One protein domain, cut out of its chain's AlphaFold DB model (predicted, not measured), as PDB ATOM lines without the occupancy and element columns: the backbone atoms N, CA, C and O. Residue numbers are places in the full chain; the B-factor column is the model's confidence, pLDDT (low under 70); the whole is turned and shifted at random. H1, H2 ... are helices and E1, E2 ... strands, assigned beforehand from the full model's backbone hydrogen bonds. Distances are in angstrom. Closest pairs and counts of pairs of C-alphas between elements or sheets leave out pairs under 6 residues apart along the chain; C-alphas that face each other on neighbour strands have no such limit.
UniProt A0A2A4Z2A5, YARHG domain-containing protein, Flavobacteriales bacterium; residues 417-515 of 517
ATOM      1  N   ASN A 417     -46.460 -37.232  15.205       59.31
ATOM      2  CA  ASN A 417     -45.345 -38.179  15.337       59.31
ATOM      3  C   ASN A 417     -43.962 -37.546  15.077       59.31
ATOM      4  O   ASN A 417     -42.955 -38.214  15.279       59.31
ATOM      5  N   LYS A 418     -43.876 -36.293  14.604       56.19
ATOM      6  CA  LYS A 418     -42.590 -35.645  14.269       56.19
ATOM      7  C   LYS A 418     -41.915 -34.941  15.447       56.19
ATOM      8  O   LYS A 418     -40.812 -34.433  15.278       56.19
ATOM      9  N   GLU A 419     -42.568 -34.893  16.607       51.75
ATOM     10  CA  GLU A 419     -42.078 -34.173  17.792       51.75
ATOM     11  C   GLU A 419     -41.586 -35.101  18.924       51.75
ATOM     12  O   GLU A 419     -41.018 -34.607  19.893       51.75
ATOM     13  N   ASN A 420     -41.746 -36.430  18.800       48.81
ATOM     14  CA  ASN A 420     -41.280 -37.425  19.778       48.81
ATOM     15  C   ASN A 420     -40.548 -38.587  19.079       48.81
ATOM     16  O   ASN A 420     -41.164 -39.346  18.337       48.81
ATOM     17  N   GLU A 421     -39.253 -38.766  19.355       48.56
ATOM     18  CA  GLU A 421     -38.389 -39.765  18.688       48.56
ATOM     19  C   GLU A 421     -38.534 -41.209  19.232       48.56
ATOM     20  O   GLU A 421     -37.869 -42.120  18.747       48.56
ATOM     21  N   GLU A 422     -39.379 -41.444  20.244       52.81
ATOM     22  CA  GLU A 422     -39.261 -42.607  21.147       52.81
ATOM     23  C   GLU A 422     -40.567 -43.425  21.302       52.81
ATOM     24  O   GLU A 422     -40.947 -43.815  22.407       52.81
ATOM     25  N   HIS A 423     -41.327 -43.652  20.221       52.47
ATOM     26  CA  HIS A 423     -42.660 -44.281  20.304       52.47
ATOM     27  C   HIS A 423     -42.868 -45.529  19.423       52.47
ATOM     28  O   HIS A 423     -42.947 -45.458  18.200       52.47
ATOM     29  N   PHE A 424     -43.090 -46.666  20.099       52.88
ATOM     30  CA  PHE A 424     -43.559 -47.954  19.552       52.88
ATOM     31  C   PHE A 424     -45.001 -47.925  18.997       52.88
ATOM     32  O   PHE A 424     -45.428 -48.879  18.346       52.88
ATOM     33  N   TYR A 425     -45.754 -46.861  19.288       58.34
ATOM     34  CA  TYR A 425     -47.159 -46.670  18.925       58.34
ATOM     35  C   TYR A 425     -47.352 -45.245  18.412       58.34
ATOM     36  O   TYR A 425     -46.891 -44.299  19.050       58.34
ATOM     37  N   GLY A 426     -48.040 -45.056  17.288       67.31
ATOM     38  CA  GLY A 426     -48.198 -43.716  16.726       67.31
ATOM     39  C   GLY A 426     -49.186 -43.608  15.575       67.31
ATOM     40  O   GLY A 426     -49.653 -44.595  15.013       67.31
ATOM     41  N   GLU A 427     -49.483 -42.367  15.201       75.19
ATOM     42  CA  GLU A 427     -50.481 -42.046  14.186       75.19
ATOM     43  C   GLU A 427     -49.834 -41.892  12.804       75.19
ATOM     44  O   GLU A 427     -48.948 -41.050  12.610       75.19
ATOM     45  N   ILE A 428     -50.319 -42.641  11.813       80.69
ATOM     46  CA  ILE A 428     -49.896 -42.492  10.415       80.69
ATOM     47  C   ILE A 428     -51.094 -42.221   9.504       80.69
ATOM     48  O   ILE A 428     -52.220 -42.656   9.752       80.69
ATOM     49  N   TYR A 429     -50.852 -41.471   8.432       85.50
ATOM     50  CA  TYR A 429     -51.769 -41.397   7.304       85.50
ATOM     51  C   TYR A 429     -51.509 -42.580   6.384       85.50
ATOM     52  O   TYR A 429     -50.386 -42.740   5.911       85.50
ATOM     53  N   LEU A 430     -52.555 -43.340   6.081       86.12
ATOM     54  CA  LEU A 430     -52.638 -44.237   4.935       86.12
ATOM     55  C   LEU A 430     -53.075 -43.432   3.696       86.12
ATOM     56  O   LEU A 430     -53.920 -42.541   3.799       86.12
ATOM     57  N   LEU A 431     -52.476 -43.717   2.539       86.62
ATOM     58  CA  LEU A 431     -52.782 -43.121   1.239       86.62
ATOM     59  C   LEU A 431     -52.868 -44.231   0.182       86.62
ATOM     60  O   LEU A 431     -52.027 -45.126   0.147       86.62
ATOM     61  N   GLU A 432     -53.847 -44.130  -0.717       86.31
ATOM     62  CA  GLU A 432     -54.124 -45.138  -1.756       86.31
ATOM     63  C   GLU A 432     -53.327 -44.929  -3.066       86.31
ATOM     64  O   GLU A 432     -53.430 -45.731  -4.001       86.31
ATOM     65  N   HIS A 433     -52.561 -43.836  -3.186       86.81
ATOM     66  CA  HIS A 433     -51.837 -43.499  -4.416       86.81
ATOM     67  C   HIS A 433     -50.651 -42.528  -4.228       86.81
ATOM     68  O   HIS A 433     -50.547 -41.807  -3.232       86.81
ATOM     69  N   LEU A 434     -49.799 -42.465  -5.258       88.69
ATOM     70  CA  LEU A 434     -48.683 -41.524  -5.418       88.69
ATOM     71  C   LEU A 434     -49.165 -40.098  -5.742       88.69
ATOM     72  O   LEU A 434     -50.098 -39.906  -6.528       88.69
ATOM     73  N   GLY A 435     -48.538 -39.088  -5.138       87.88
ATOM     74  CA  GLY A 435     -48.921 -37.681  -5.263       87.88
ATOM     75  C   GLY A 435     -48.391 -36.971  -6.517       87.88
ATOM     76  O   GLY A 435     -47.652 -37.513  -7.338       87.88
ATOM     77  N   ILE A 436     -48.763 -35.693  -6.673       89.69
ATOM     78  CA  ILE A 436     -48.335 -34.869  -7.821       89.69
ATOM     79  C   ILE A 436     -46.818 -34.620  -7.830       89.69
ATOM     80  O   ILE A 436     -46.227 -34.514  -8.907       89.69
ATOM     81  N   ASN A 437     -46.180 -34.530  -6.657       90.00
ATOM     82  CA  ASN A 437     -44.730 -34.348  -6.560       90.00
ATOM     83  C   ASN A 437     -43.971 -35.598  -7.030       90.00
ATOM     84  O   ASN A 437     -42.957 -35.474  -7.709       90.00
ATOM     85  N   ASP A 438     -44.499 -36.774  -6.715       92.62
ATOM     86  CA  ASP A 438     -43.944 -38.079  -7.063       92.62
ATOM     87  C   ASP A 438     -44.030 -38.306  -8.577       92.62
ATOM     88  O   ASP A 438     -43.034 -38.635  -9.216       92.62
ATOM     89  N   LEU A 439     -45.181 -37.984  -9.182       94.69
ATOM     90  CA  LEU A 439     -45.350 -37.945 -10.641       94.69
ATOM     91  C   LEU A 439     -44.398 -36.947 -11.327       94.69
ATOM     92  O   LEU A 439     -43.912 -37.204 -12.429       94.69
ATOM     93  N   ASP A 440     -44.107 -35.800 -10.706       95.06
ATOM     94  CA  ASP A 440     -43.085 -34.884 -11.222       95.06
ATOM     95  C   ASP A 440     -41.667 -35.461 -11.108       95.06
ATOM     96  O   ASP A 440     -40.884 -35.270 -12.037       95.06
ATOM     97  N   ILE A 441     -41.334 -36.151 -10.011       95.12
ATOM     98  CA  ILE A 441     -40.037 -36.819  -9.843       95.12
ATOM     99  C   ILE A 441     -39.886 -37.900 -10.913       95.12
ATOM    100  O   ILE A 441     -38.988 -37.763 -11.736       95.12
ATOM    101  N   MET A 442     -40.824 -38.849 -11.019       96.25
ATOM    102  CA  MET A 442     -40.837 -39.896 -12.057       96.25
ATOM    103  C   MET A 442     -40.610 -39.332 -13.460       96.25
ATOM    104  O   MET A 442     -39.768 -39.829 -14.201       96.25
ATOM    105  N   ARG A 443     -41.338 -38.268 -13.844       98.00
ATOM    106  CA  ARG A 443     -41.155 -37.667 -15.173       98.00
ATOM    107  C   ARG A 443     -39.740 -37.118 -15.337       98.00
ATOM    108  O   ARG A 443     -39.135 -37.319 -16.381       98.00
ATOM    109  N   ASN A 444     -39.228 -36.382 -14.354       97.88
ATOM    110  CA  ASN A 444     -37.919 -35.752 -14.483       97.88
ATOM    111  C   ASN A 444     -36.760 -36.748 -14.329       97.88
ATOM    112  O   ASN A 444     -35.737 -36.525 -14.955       97.88
ATOM    113  N   GLU A 445     -36.914 -37.854 -13.596       97.31
ATOM    114  CA  GLU A 445     -35.929 -38.946 -13.543       97.31
ATOM    115  C   GLU A 445     -35.655 -39.530 -14.930       97.31
ATOM    116  O   GLU A 445     -34.499 -39.748 -15.287       97.31
ATOM    117  N   ILE A 446     -36.707 -39.694 -15.740       98.25
ATOM    118  CA  ILE A 446     -36.595 -40.107 -17.144       98.25
ATOM    119  C   ILE A 446     -35.692 -39.129 -17.913       98.25
ATOM    120  O   ILE A 446     -34.716 -39.546 -18.525       98.25
ATOM    121  N   PHE A 447     -35.963 -37.820 -17.844       98.38
ATOM    122  CA  PHE A 447     -35.133 -36.797 -18.503       98.38
ATOM    123  C   PHE A 447     -33.701 -36.723 -17.927       98.38
ATOM    124  O   PHE A 447     -32.745 -36.500 -18.671       98.38
ATOM    125  N   ALA A 448     -33.542 -36.920 -16.617       97.88
ATOM    126  CA  ALA A 448     -32.266 -36.847 -15.912       97.88
ATOM    127  C   ALA A 448     -31.315 -37.992 -16.298       97.88
ATOM    128  O   ALA A 448     -30.124 -37.748 -16.468       97.88
ATOM    129  N   GLU A 449     -31.822 -39.217 -16.485       97.12
ATOM    130  CA  GLU A 449     -30.999 -40.376 -16.873       97.12
ATOM    131  C   GLU A 449     -30.368 -40.202 -18.272       97.12
ATOM    132  O   GLU A 449     -29.272 -40.703 -18.519       97.12
ATOM    133  N   TYR A 450     -30.995 -39.413 -19.155       97.62
ATOM    134  CA  TYR A 450     -30.432 -38.998 -20.450       97.62
ATOM    135  C   TYR A 450     -29.589 -37.705 -20.388       97.62
ATOM    136  O   TYR A 450     -29.157 -37.203 -21.423       97.62
ATOM    137  N   GLY A 451     -29.334 -37.144 -19.201       97.81
ATOM    138  CA  GLY A 451     -28.481 -35.959 -19.024       97.81
ATOM    139  C   GLY A 451     -29.132 -34.622 -19.408       97.81
ATOM    140  O   GLY A 451     -28.431 -33.687 -19.814       97.81
ATOM    141  N   TYR A 452     -30.460 -34.504 -19.304       98.50
ATOM    142  CA  TYR A 452     -31.179 -33.254 -19.572       98.50
ATOM    143  C   TYR A 452     -30.816 -32.133 -18.585       98.50
ATOM    144  O   TYR A 452     -30.882 -32.309 -17.372       98.50
ATOM    145  N   THR A 453     -30.519 -30.942 -19.105       98.00
ATOM    146  CA  THR A 453     -30.085 -29.779 -18.319       98.00
ATOM    147  C   THR A 453     -31.279 -29.006 -17.749       98.00
ATOM    148  O   THR A 453     -31.927 -28.207 -18.431       98.00
ATOM    149  N   PHE A 454     -31.568 -29.219 -16.462       97.81
ATOM    150  CA  PHE A 454     -32.711 -28.600 -15.786       97.81
ATOM    151  C   PHE A 454     -32.579 -27.081 -15.598       97.81
ATOM    152  O   PHE A 454     -31.850 -26.585 -14.744       97.81
ATOM    153  N   LYS A 455     -33.418 -26.332 -16.322       95.56
ATOM    154  CA  LYS A 455     -33.549 -24.861 -16.230       95.56
ATOM    155  C   LYS A 455     -34.331 -24.373 -15.001       95.56
ATOM    156  O   LYS A 455     -34.486 -23.173 -14.804       95.56
ATOM    157  N   SER A 456     -34.856 -25.292 -14.190       96.56
ATOM    158  CA  SER A 456     -35.578 -24.996 -12.949       96.56
ATOM    159  C   SER A 456     -34.699 -25.332 -11.751       96.56
ATOM    160  O   SER A 456     -34.251 -26.469 -11.625       96.56
ATOM    161  N   GLU A 457     -34.513 -24.363 -10.854       96.25
ATOM    162  CA  GLU A 457     -33.693 -24.485  -9.640       96.25
ATOM    163  C   GLU A 457     -34.045 -25.726  -8.802       96.25
ATOM    164  O   GLU A 457     -33.142 -26.452  -8.394       96.25
ATOM    165  N   LYS A 458     -35.344 -26.041  -8.636       94.56
ATOM    166  CA  LYS A 458     -35.803 -27.249  -7.920       94.56
ATOM    167  C   LYS A 458     -35.143 -28.516  -8.468       94.56
ATOM    168  O   LYS A 458     -34.640 -29.322  -7.694       94.56
ATOM    169  N   TRP A 459     -35.184 -28.703  -9.785       96.44
ATOM    170  CA  TRP A 459     -34.723 -29.934 -10.429       96.44
ATOM    171  C   TRP A 459     -33.209 -29.929 -10.647       96.44
ATOM    172  O   TRP A 459     -32.575 -30.954 -10.440       96.44
ATOM    173  N   SER A 460     -32.624 -28.767 -10.952       95.94
ATOM    174  CA  SER A 460     -31.168 -28.590 -11.016       95.94
ATOM    175  C   SER A 460     -30.495 -28.941  -9.686       95.94
ATOM    176  O   SER A 460     -29.484 -29.635  -9.681       95.94
ATOM    177  N   LYS A 461     -31.104 -28.561  -8.551       95.12
ATOM    178  CA  LYS A 461     -30.651 -29.000  -7.229       95.12
ATOM    179  C   LYS A 461     -30.938 -30.484  -6.980       95.12
ATOM    180  O   LYS A 461     -30.011 -31.237  -6.722       95.12
ATOM    181  N   TYR A 462     -32.199 -30.915  -7.100       93.19
ATOM    182  CA  TYR A 462     -32.617 -32.284  -6.758       93.19
ATOM    183  C   TYR A 462     -31.824 -33.377  -7.496       93.19
ATOM    184  O   TYR A 462     -31.518 -34.404  -6.899       93.19
ATOM    185  N   PHE A 463     -31.478 -33.156  -8.770       95.44
ATOM    186  CA  PHE A 463     -30.626 -34.075  -9.533       95.44
ATOM    187  C   PHE A 463     -29.132 -33.752  -9.416       95.44
ATOM    188  O   PHE A 463     -28.322 -34.665  -9.501       95.44
ATOM    189  N   GLY A 464     -28.745 -32.497  -9.161       94.88
ATOM    190  CA  GLY A 464     -27.352 -32.135  -8.866       94.88
ATOM    191  C   GLY A 464     -26.797 -32.801  -7.601       94.88
ATOM    192  O   GLY A 464     -25.597 -33.041  -7.523       94.88
ATOM    193  N   ASP A 465     -27.674 -33.161  -6.660       91.94
ATOM    194  CA  ASP A 465     -27.360 -33.918  -5.442       91.94
ATOM    195  C   ASP A 465     -27.336 -35.464  -5.669       91.94
ATOM    196  O   ASP A 465     -27.390 -36.227  -4.702       91.94
ATOM    197  N   LYS A 466     -27.293 -35.965  -6.923       93.38
ATOM    198  CA  LYS A 466     -27.284 -37.410  -7.266       93.38
ATOM    199  C   LYS A 466     -26.049 -37.820  -8.087       93.38
ATOM    200  O   LYS A 466     -25.902 -37.406  -9.234       93.38
ATOM    201  N   ASP A 467     -25.235 -38.733  -7.549       94.50
ATOM    202  CA  ASP A 467     -23.952 -39.191  -8.130       94.50
ATOM    203  C   ASP A 467     -24.022 -39.717  -9.579       94.50
ATOM    204  O   ASP A 467     -23.028 -39.679 -10.305       94.50
ATOM    205  N   TRP A 468     -25.178 -40.229 -10.012       94.94
ATOM    206  CA  TRP A 468     -25.374 -40.762 -11.365       94.94
ATOM    207  C   TRP A 468     -25.759 -39.705 -12.412       94.94
ATOM    208  O   TRP A 468     -25.733 -40.002 -13.608       94.94
ATOM    209  N   TYR A 469     -26.154 -38.496 -12.001       97.31
ATOM    210  CA  TYR A 469     -26.665 -37.467 -12.908       97.31
ATOM    211  C   TYR A 469     -25.539 -36.583 -13.455       97.31
ATOM    212  O   TYR A 469     -24.773 -35.971 -12.713       97.31
ATOM    213  N   VAL A 470     -25.478 -36.451 -14.784       96.88
ATOM    214  CA  VAL A 470     -24.525 -35.565 -15.467       96.88
ATOM    215  C   VAL A 470     -25.263 -34.727 -16.507       96.88
ATOM    216  O   VAL A 470     -25.682 -35.235 -17.546       96.88
ATOM    217  N   SER A 471     -25.387 -33.426 -16.233       96.50
ATOM    218  CA  SER A 471     -25.983 -32.437 -17.139       96.50
ATOM    219  C   SER A 471     -25.170 -32.329 -18.438       96.50
ATOM    220  O   SER A 471     -23.997 -31.961 -18.398       96.50
ATOM    221  N   GLN A 472     -25.781 -32.643 -19.582       97.06
ATOM    222  CA  GLN A 472     -25.107 -32.699 -20.890       97.06
ATOM    223  C   GLN A 472     -25.866 -31.982 -22.014       97.06
ATOM    224  O   GLN A 472     -25.230 -31.361 -22.865       97.06
ATOM    225  N   TYR A 473     -27.204 -32.045 -22.034       97.81
ATOM    226  CA  TYR A 473     -27.995 -31.621 -23.198       97.81
ATOM    227  C   TYR A 473     -29.121 -30.644 -22.847       97.81
ATOM    228  O   TYR A 473     -29.752 -30.750 -21.797       97.81
ATOM    229  N   ASP A 474     -29.407 -29.710 -23.756       96.25
ATOM    230  CA  ASP A 474     -30.544 -28.774 -23.670       96.25
ATOM    231  C   ASP A 474     -31.892 -29.415 -24.059       96.25
ATOM    232  O   ASP A 474     -32.954 -28.883 -23.718       96.25
ATOM    233  N   ASN A 475     -31.842 -30.538 -24.785       96.19
ATOM    234  CA  ASN A 475     -32.966 -31.411 -25.111       96.19
ATOM    235  C   ASN A 475     -32.479 -32.869 -25.247       96.19
ATOM    236  O   ASN A 475     -31.357 -33.097 -25.694       96.19
ATOM    237  N   VAL A 476     -33.327 -33.833 -24.880       97.56
ATOM    238  CA  VAL A 476     -33.098 -35.285 -24.977       97.56
ATOM    239  C   VAL A 476     -34.277 -36.039 -25.622       97.56
ATOM    240  O   VAL A 476     -34.261 -37.264 -25.631       97.56
ATOM    241  N   ASP A 477     -35.289 -35.349 -26.171       96.31
ATOM    242  CA  ASP A 477     -36.522 -35.962 -26.718       96.31
ATOM    243  C   ASP A 477     -36.259 -37.121 -27.708       96.31
ATOM    244  O   ASP A 477     -36.921 -38.161 -27.646       96.31
ATOM    245  N   ASP A 478     -35.260 -36.966 -28.583       96.94
ATOM    246  CA  ASP A 478     -34.851 -37.970 -29.580       96.94
ATOM    247  C   ASP A 478     -34.105 -39.179 -28.974       96.94
ATOM    248  O   ASP A 478     -33.940 -40.201 -29.641       96.94
ATOM    249  N   MET A 479     -33.657 -39.084 -27.716       97.62
ATOM    250  CA  MET A 479     -32.990 -40.164 -26.970       97.62
ATOM    251  C   MET A 479     -33.980 -41.044 -26.191       97.62
ATOM    252  O   MET A 479     -33.646 -42.174 -25.833       97.62
ATOM    253  N   LEU A 480     -35.192 -40.539 -25.930       97.94
ATOM    254  CA  LEU A 480     -36.222 -41.232 -25.157       97.94
ATOM    255  C   LEU A 480     -36.708 -42.497 -25.883       97.94
ATOM    256  O   LEU A 480     -37.019 -42.462 -27.081       97.94
ATOM    257  N   THR A 481     -36.869 -43.605 -25.155       97.88
ATOM    258  CA  THR A 481     -37.482 -44.814 -25.722       97.88
ATOM    259  C   THR A 481     -38.999 -44.665 -25.892       97.88
ATOM    260  O   THR A 481     -39.649 -43.801 -25.303       97.88
ATOM    261  N   GLU A 482     -39.609 -45.578 -26.649       97.81
ATOM    262  CA  GLU A 482     -41.072 -45.685 -26.749       97.81
ATOM    263  C   GLU A 482     -41.747 -46.129 -25.437       97.81
ATOM    264  O   GLU A 482     -42.972 -46.040 -25.317       97.81
ATOM    265  N   THR A 483     -40.975 -46.612 -24.456       97.50
ATOM    266  CA  THR A 483     -41.435 -46.838 -23.078       97.50
ATOM    267  C   THR A 483     -41.413 -45.529 -22.295       97.50
ATOM    268  O   THR A 483     -42.434 -45.158 -21.721       97.50
ATOM    269  N   ASP A 484     -40.318 -44.768 -22.360       98.50
ATOM    270  CA  ASP A 484     -40.194 -43.458 -21.707       98.50
ATOM    271  C   ASP A 484     -41.271 -42.474 -22.186       98.50
ATOM    272  O   ASP A 484     -41.945 -41.855 -21.367       98.50
ATOM    273  N   LYS A 485     -41.502 -42.373 -23.503       98.50
ATOM    274  CA  LYS A 485     -42.528 -41.488 -24.091       98.50
ATOM    275  C   LYS A 485     -43.944 -41.853 -23.634       98.50
ATOM    276  O   LYS A 485     -44.712 -40.969 -23.257       98.50
ATOM    277  N   HIS A 486     -44.276 -43.149 -23.622       98.56
ATOM    278  CA  HIS A 486     -45.550 -43.667 -23.098       98.56
ATOM    279  C   HIS A 486     -45.707 -43.344 -21.607       98.56
ATOM    280  O   HIS A 486     -46.761 -42.879 -21.174       98.56
ATOM    281  N   ASN A 487     -44.645 -43.547 -20.827       98.56
ATOM    282  CA  ASN A 487     -44.648 -43.309 -19.390       98.56
ATOM    283  C   ASN A 487     -44.790 -41.810 -19.073       98.56
ATOM    284  O   ASN A 487     -45.631 -41.454 -18.252       98.56
ATOM    285  N   ILE A 488     -44.075 -40.919 -19.774       98.56
ATOM    286  CA  ILE A 488     -44.211 -39.456 -19.650       98.56
ATOM    287  C   ILE A 488     -45.646 -38.998 -19.955       98.56
ATOM    288  O   ILE A 488     -46.222 -38.243 -19.169       98.56
ATOM    289  N   ASP A 489     -46.237 -39.455 -21.061       98.38
ATOM    290  CA  ASP A 489     -47.613 -39.114 -21.447       98.38
ATOM    291  C   ASP A 489     -48.637 -39.561 -20.388       98.38
ATOM    292  O   ASP A 489     -49.490 -38.769 -19.968       98.38
ATOM    293  N   LEU A 490     -48.520 -40.797 -19.889       98.00
ATOM    294  CA  LEU A 490     -49.408 -41.305 -18.845       98.00
ATOM    295  C   LEU A 490     -49.223 -40.560 -17.512       98.00
ATOM    296  O   LEU A 490     -50.214 -40.206 -16.875       98.00
ATOM    297  N   ILE A 491     -47.981 -40.283 -17.106       97.69
ATOM    298  CA  ILE A 491     -47.659 -39.506 -15.899       97.69
ATOM    299  C   ILE A 491     -48.289 -38.106 -15.978       97.69
ATOM    300  O   ILE A 491     -48.932 -37.663 -15.024       97.69
ATOM    301  N   LEU A 492     -48.174 -37.422 -17.123       96.88
ATOM    302  CA  LEU A 492     -48.785 -36.107 -17.340       96.88
ATOM    303  C   LEU A 492     -50.321 -36.174 -17.282       96.88
ATOM    304  O   LEU A 492     -50.940 -35.381 -16.572       96.88
ATOM    305  N   LYS A 493     -50.943 -37.153 -17.950       94.50
ATOM    306  CA  LYS A 493     -52.402 -37.371 -17.905       94.50
ATOM    307  C   LYS A 493     -52.905 -37.661 -16.488       94.50
ATOM    308  O   LYS A 493     -53.914 -37.090 -16.070       94.50
ATOM    309  N   THR A 494     -52.194 -38.492 -15.724       92.75
ATOM    310  CA  THR A 494     -52.536 -38.784 -14.324       92.75
ATOM    311  C   THR A 494     -52.336 -37.552 -13.436       92.75
ATOM    312  O   THR A 494     -53.182 -37.286 -12.584       92.75
ATOM    313  N   LYS A 495     -51.303 -36.731 -13.670       92.06
ATOM    314  CA  LYS A 495     -51.092 -35.470 -12.944       92.06
ATOM    315  C   LYS A 495     -52.219 -34.458 -13.178       92.06
ATOM    316  O   LYS A 495     -52.714 -33.886 -12.209       92.06
ATOM    317  N   GLU A 496     -52.683 -34.258 -14.414       90.88
ATOM    318  CA  GLU A 496     -53.834 -33.373 -14.667       90.88
ATOM    319  C   GLU A 496     -55.140 -33.934 -14.067       90.88
ATOM    320  O   GLU A 496     -55.935 -33.174 -13.506       90.88
ATOM    321  N   ARG A 497     -55.332 -35.268 -14.082       86.88
ATOM    322  CA  ARG A 497     -56.428 -35.933 -13.350       86.88
ATOM    323  C   ARG A 497     -56.374 -35.579 -11.860       86.88
ATOM    324  O   ARG A 497     -57.378 -35.104 -11.329       86.88
ATOM    325  N   LEU A 498     -55.216 -35.734 -11.211       84.00
ATOM    326  CA  LEU A 498     -55.039 -35.410  -9.792       84.00
ATOM    327  C   LEU A 498     -55.313 -33.929  -9.492       84.00
ATOM    328  O   LEU A 498     -56.116 -33.662  -8.606       84.00
ATOM    329  N   LYS A 499     -54.776 -32.965 -10.259       83.94
ATOM    330  CA  LYS A 499     -55.032 -31.520 -10.028       83.94
ATOM    331  C   LYS A 499     -56.522 -31.172  -9.950       83.94
ATOM    332  O   LYS A 499     -56.935 -30.358  -9.130       83.94
ATOM    333  N   THR A 500     -57.343 -31.772 -10.813       71.94
ATOM    334  CA  THR A 500     -58.797 -31.505 -10.845       71.94
ATOM    335  C   THR A 500     -59.570 -32.175  -9.700       71.94
ATOM    336  O   THR A 500     -60.755 -31.901  -9.514       71.94
ATOM    337  N   THR A 501     -58.920 -33.047  -8.922       65.38
ATOM    338  CA  THR A 501     -59.555 -33.939  -7.937       65.38
ATOM    339  C   THR A 501     -58.751 -34.101  -6.635       65.38
ATOM    340  O   THR A 501     -59.039 -34.992  -5.839       65.38
ATOM    341  N   GLU A 502     -57.782 -33.225  -6.362       57.31
ATOM    342  CA  GLU A 502     -56.715 -33.442  -5.365       57.31
ATOM    343  C   GLU A 502     -57.214 -33.548  -3.907       57.31
ATOM    344  O   GLU A 502     -56.559 -34.145  -3.060       57.31
ATOM    345  N   LYS A 503     -58.428 -33.052  -3.623       50.78
ATOM    346  CA  LYS A 503     -59.138 -33.208  -2.334       50.78
ATOM    347  C   LYS A 503     -60.082 -34.421  -2.258       50.78
ATOM    348  O   LYS A 503     -60.844 -34.532  -1.303       50.78
ATOM    349  N   LYS A 504     -60.109 -35.272  -3.287       48.09
ATOM    350  CA  LYS A 504     -61.018 -36.425  -3.420       48.09
ATOM    351  C   LYS A 504     -60.324 -37.765  -3.661       48.09
ATOM    352  O   LYS A 504     -60.949 -38.775  -3.368       48.09
ATOM    353  N   ILE A 505     -59.112 -37.782  -4.222       50.31
ATOM    354  CA  ILE A 505     -58.394 -39.041  -4.510       50.31
ATOM    355  C   ILE A 505     -57.374 -39.374  -3.411       50.31
ATOM    356  O   ILE A 505     -57.235 -40.545  -3.072       50.31
ATOM    357  N   ILE A 506     -56.758 -38.373  -2.762       57.19
ATOM    358  CA  ILE A 506     -55.915 -38.615  -1.580       57.19
ATOM    359  C   ILE A 506     -56.820 -38.887  -0.367       57.19
ATOM    360  O   ILE A 506     -57.045 -38.014   0.475       57.19
ATOM    361  N   ASN A 507     -57.364 -40.100  -0.292       60.62
ATOM    362  CA  ASN A 507     -58.111 -40.586   0.858       60.62
ATOM    363  C   ASN A 507     -57.142 -40.815   2.031       60.62
ATOM    364  O   ASN A 507     -56.546 -41.880   2.160       60.62
ATOM    365  N   LYS A 508     -56.920 -39.775   2.848       70.69
ATOM    366  CA  LYS A 508     -56.046 -39.845   4.027       70.69
ATOM    367  C   LYS A 508     -56.777 -40.473   5.210       70.69
ATOM    368  O   LYS A 508     -57.259 -39.761   6.093       70.69
ATOM    369  N   THR A 509     -56.819 -41.799   5.256       75.94
ATOM    370  CA  THR A 509     -57.271 -42.516   6.453       75.94
ATOM    371  C   THR A 509     -56.194 -42.390   7.527       75.94
ATOM    372  O   THR A 509     -55.070 -42.856   7.348       75.94
ATOM    373  N   LYS A 510     -56.512 -41.728   8.642       77.62
ATOM    374  CA  LYS A 510     -55.665 -41.743   9.840       77.62
ATOM    375  C   LYS A 510     -55.843 -43.094  10.530       77.62
ATOM    376  O   LYS A 510     -56.975 -43.459  10.838       77.62
ATOM    377  N   ILE A 511     -54.741 -43.789  10.787       75.75
ATOM    378  CA  ILE A 511     -54.718 -45.051  11.529       75.75
ATOM    379  C   ILE A 511     -53.760 -44.946  12.717       75.75
ATOM    380  O   ILE A 511     -52.713 -44.298  12.638       75.75
ATOM    381  N   GLU A 512     -54.142 -45.578  13.821       71.25
ATOM    382  CA  GLU A 512     -53.247 -45.860  14.940       71.25
ATOM    383  C   GLU A 512     -52.479 -47.141  14.604       71.25
ATOM    384  O   GLU A 512     -53.080 -48.167  14.276       71.25
ATOM    385  N   PHE A 513     -51.152 -47.064  14.636       64.50
ATOM    386  CA  PHE A 513     -50.258 -48.196  14.419       64.50
ATOM    387  C   PHE A 513     -49.505 -48.513  15.713       64.50
ATOM    388  O   PHE A 513     -49.172 -47.613  16.488       64.50
ATOM    389  N   GLY A 514     -49.214 -49.793  15.919       58.22
ATOM    390  CA  GLY A 514     -48.324 -50.275  16.964       58.22
ATOM    391  C   GLY A 514     -47.737 -51.622  16.577       58.22
ATOM    392  O   GLY A 514     -48.350 -52.365  15.812       58.22
ATOM    393  N   MET A 515     -46.554 -51.941  17.094       47.56
ATOM    394  CA  MET A 515     -46.013 -53.295  16.966       47.56
ATOM    395  C   MET A 515     -46.808 -54.252  17.863       47.56
ATOM    396  O   MET A 515     -46.987 -53.976  19.051       47.56
TER     397      MET A 515
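What this domain is: This is residues 417 to 515 of the 517 residues of the protein "YARHG domain-containing protein" of Flavobacteriales bacterium (UniProt A0A2A4Z2A5). What shape is this? An arm of two antiparallel strands, E1 and E2, reaches out from two helices side by side, H1 and H3, with H2 near H1. What is printed? The printed part has 99 residues, mixed helices and strands, in the order E1, H1, H2, H3, H4, E2. It is loose, with a radius of gyration of the C-alphas of 17.9 A, and spans 50 by 31 by 23 A.

How they stand to each other: How do E1, residues 425 to 433, and E2, residues 509 to 514, pair? They are antiparallel, with N 428 and O 511 within hydrogen-bond range at 3.0 A. How do the helices stand? H1, residues 436 to 449, touches H3, residues 482 to 499, at a shallow tilt of 21 degrees, opposite ways; their closest C-alphas, of Arg 443 and Ile 488, are 5.7 A apart. H2, residues 457 to 464, is close to H1 but not clearly touching, and so is H4, residues 502 to 505, to H3: the closest C-alphas are Ala 448 and Phe 463, 7.1 A, and Leu 498 and Ile 505, 7.2 A. Every O i to N i+4 pair is within hydrogen-bond range in H2, 9 of 10 in H1 and 13 of 14 in H3; H4 is too short for one.

Where its parts are: Where does E1 begin? At C-alpha 425, (-47.159, -46.670, 18.925), running 24.0 A. Where does E2 end? At C-alpha 514, (-48.324, -50.275, 16.964); H3 is 26.0 A long.

The domain as a whole: Is it cut? The printed part has no cut; the H2 to H3 link is long, 17 residues. Where is confidence low? Residues 417 to 426, 501 to 507 and 513 to 515 have pLDDT under 70.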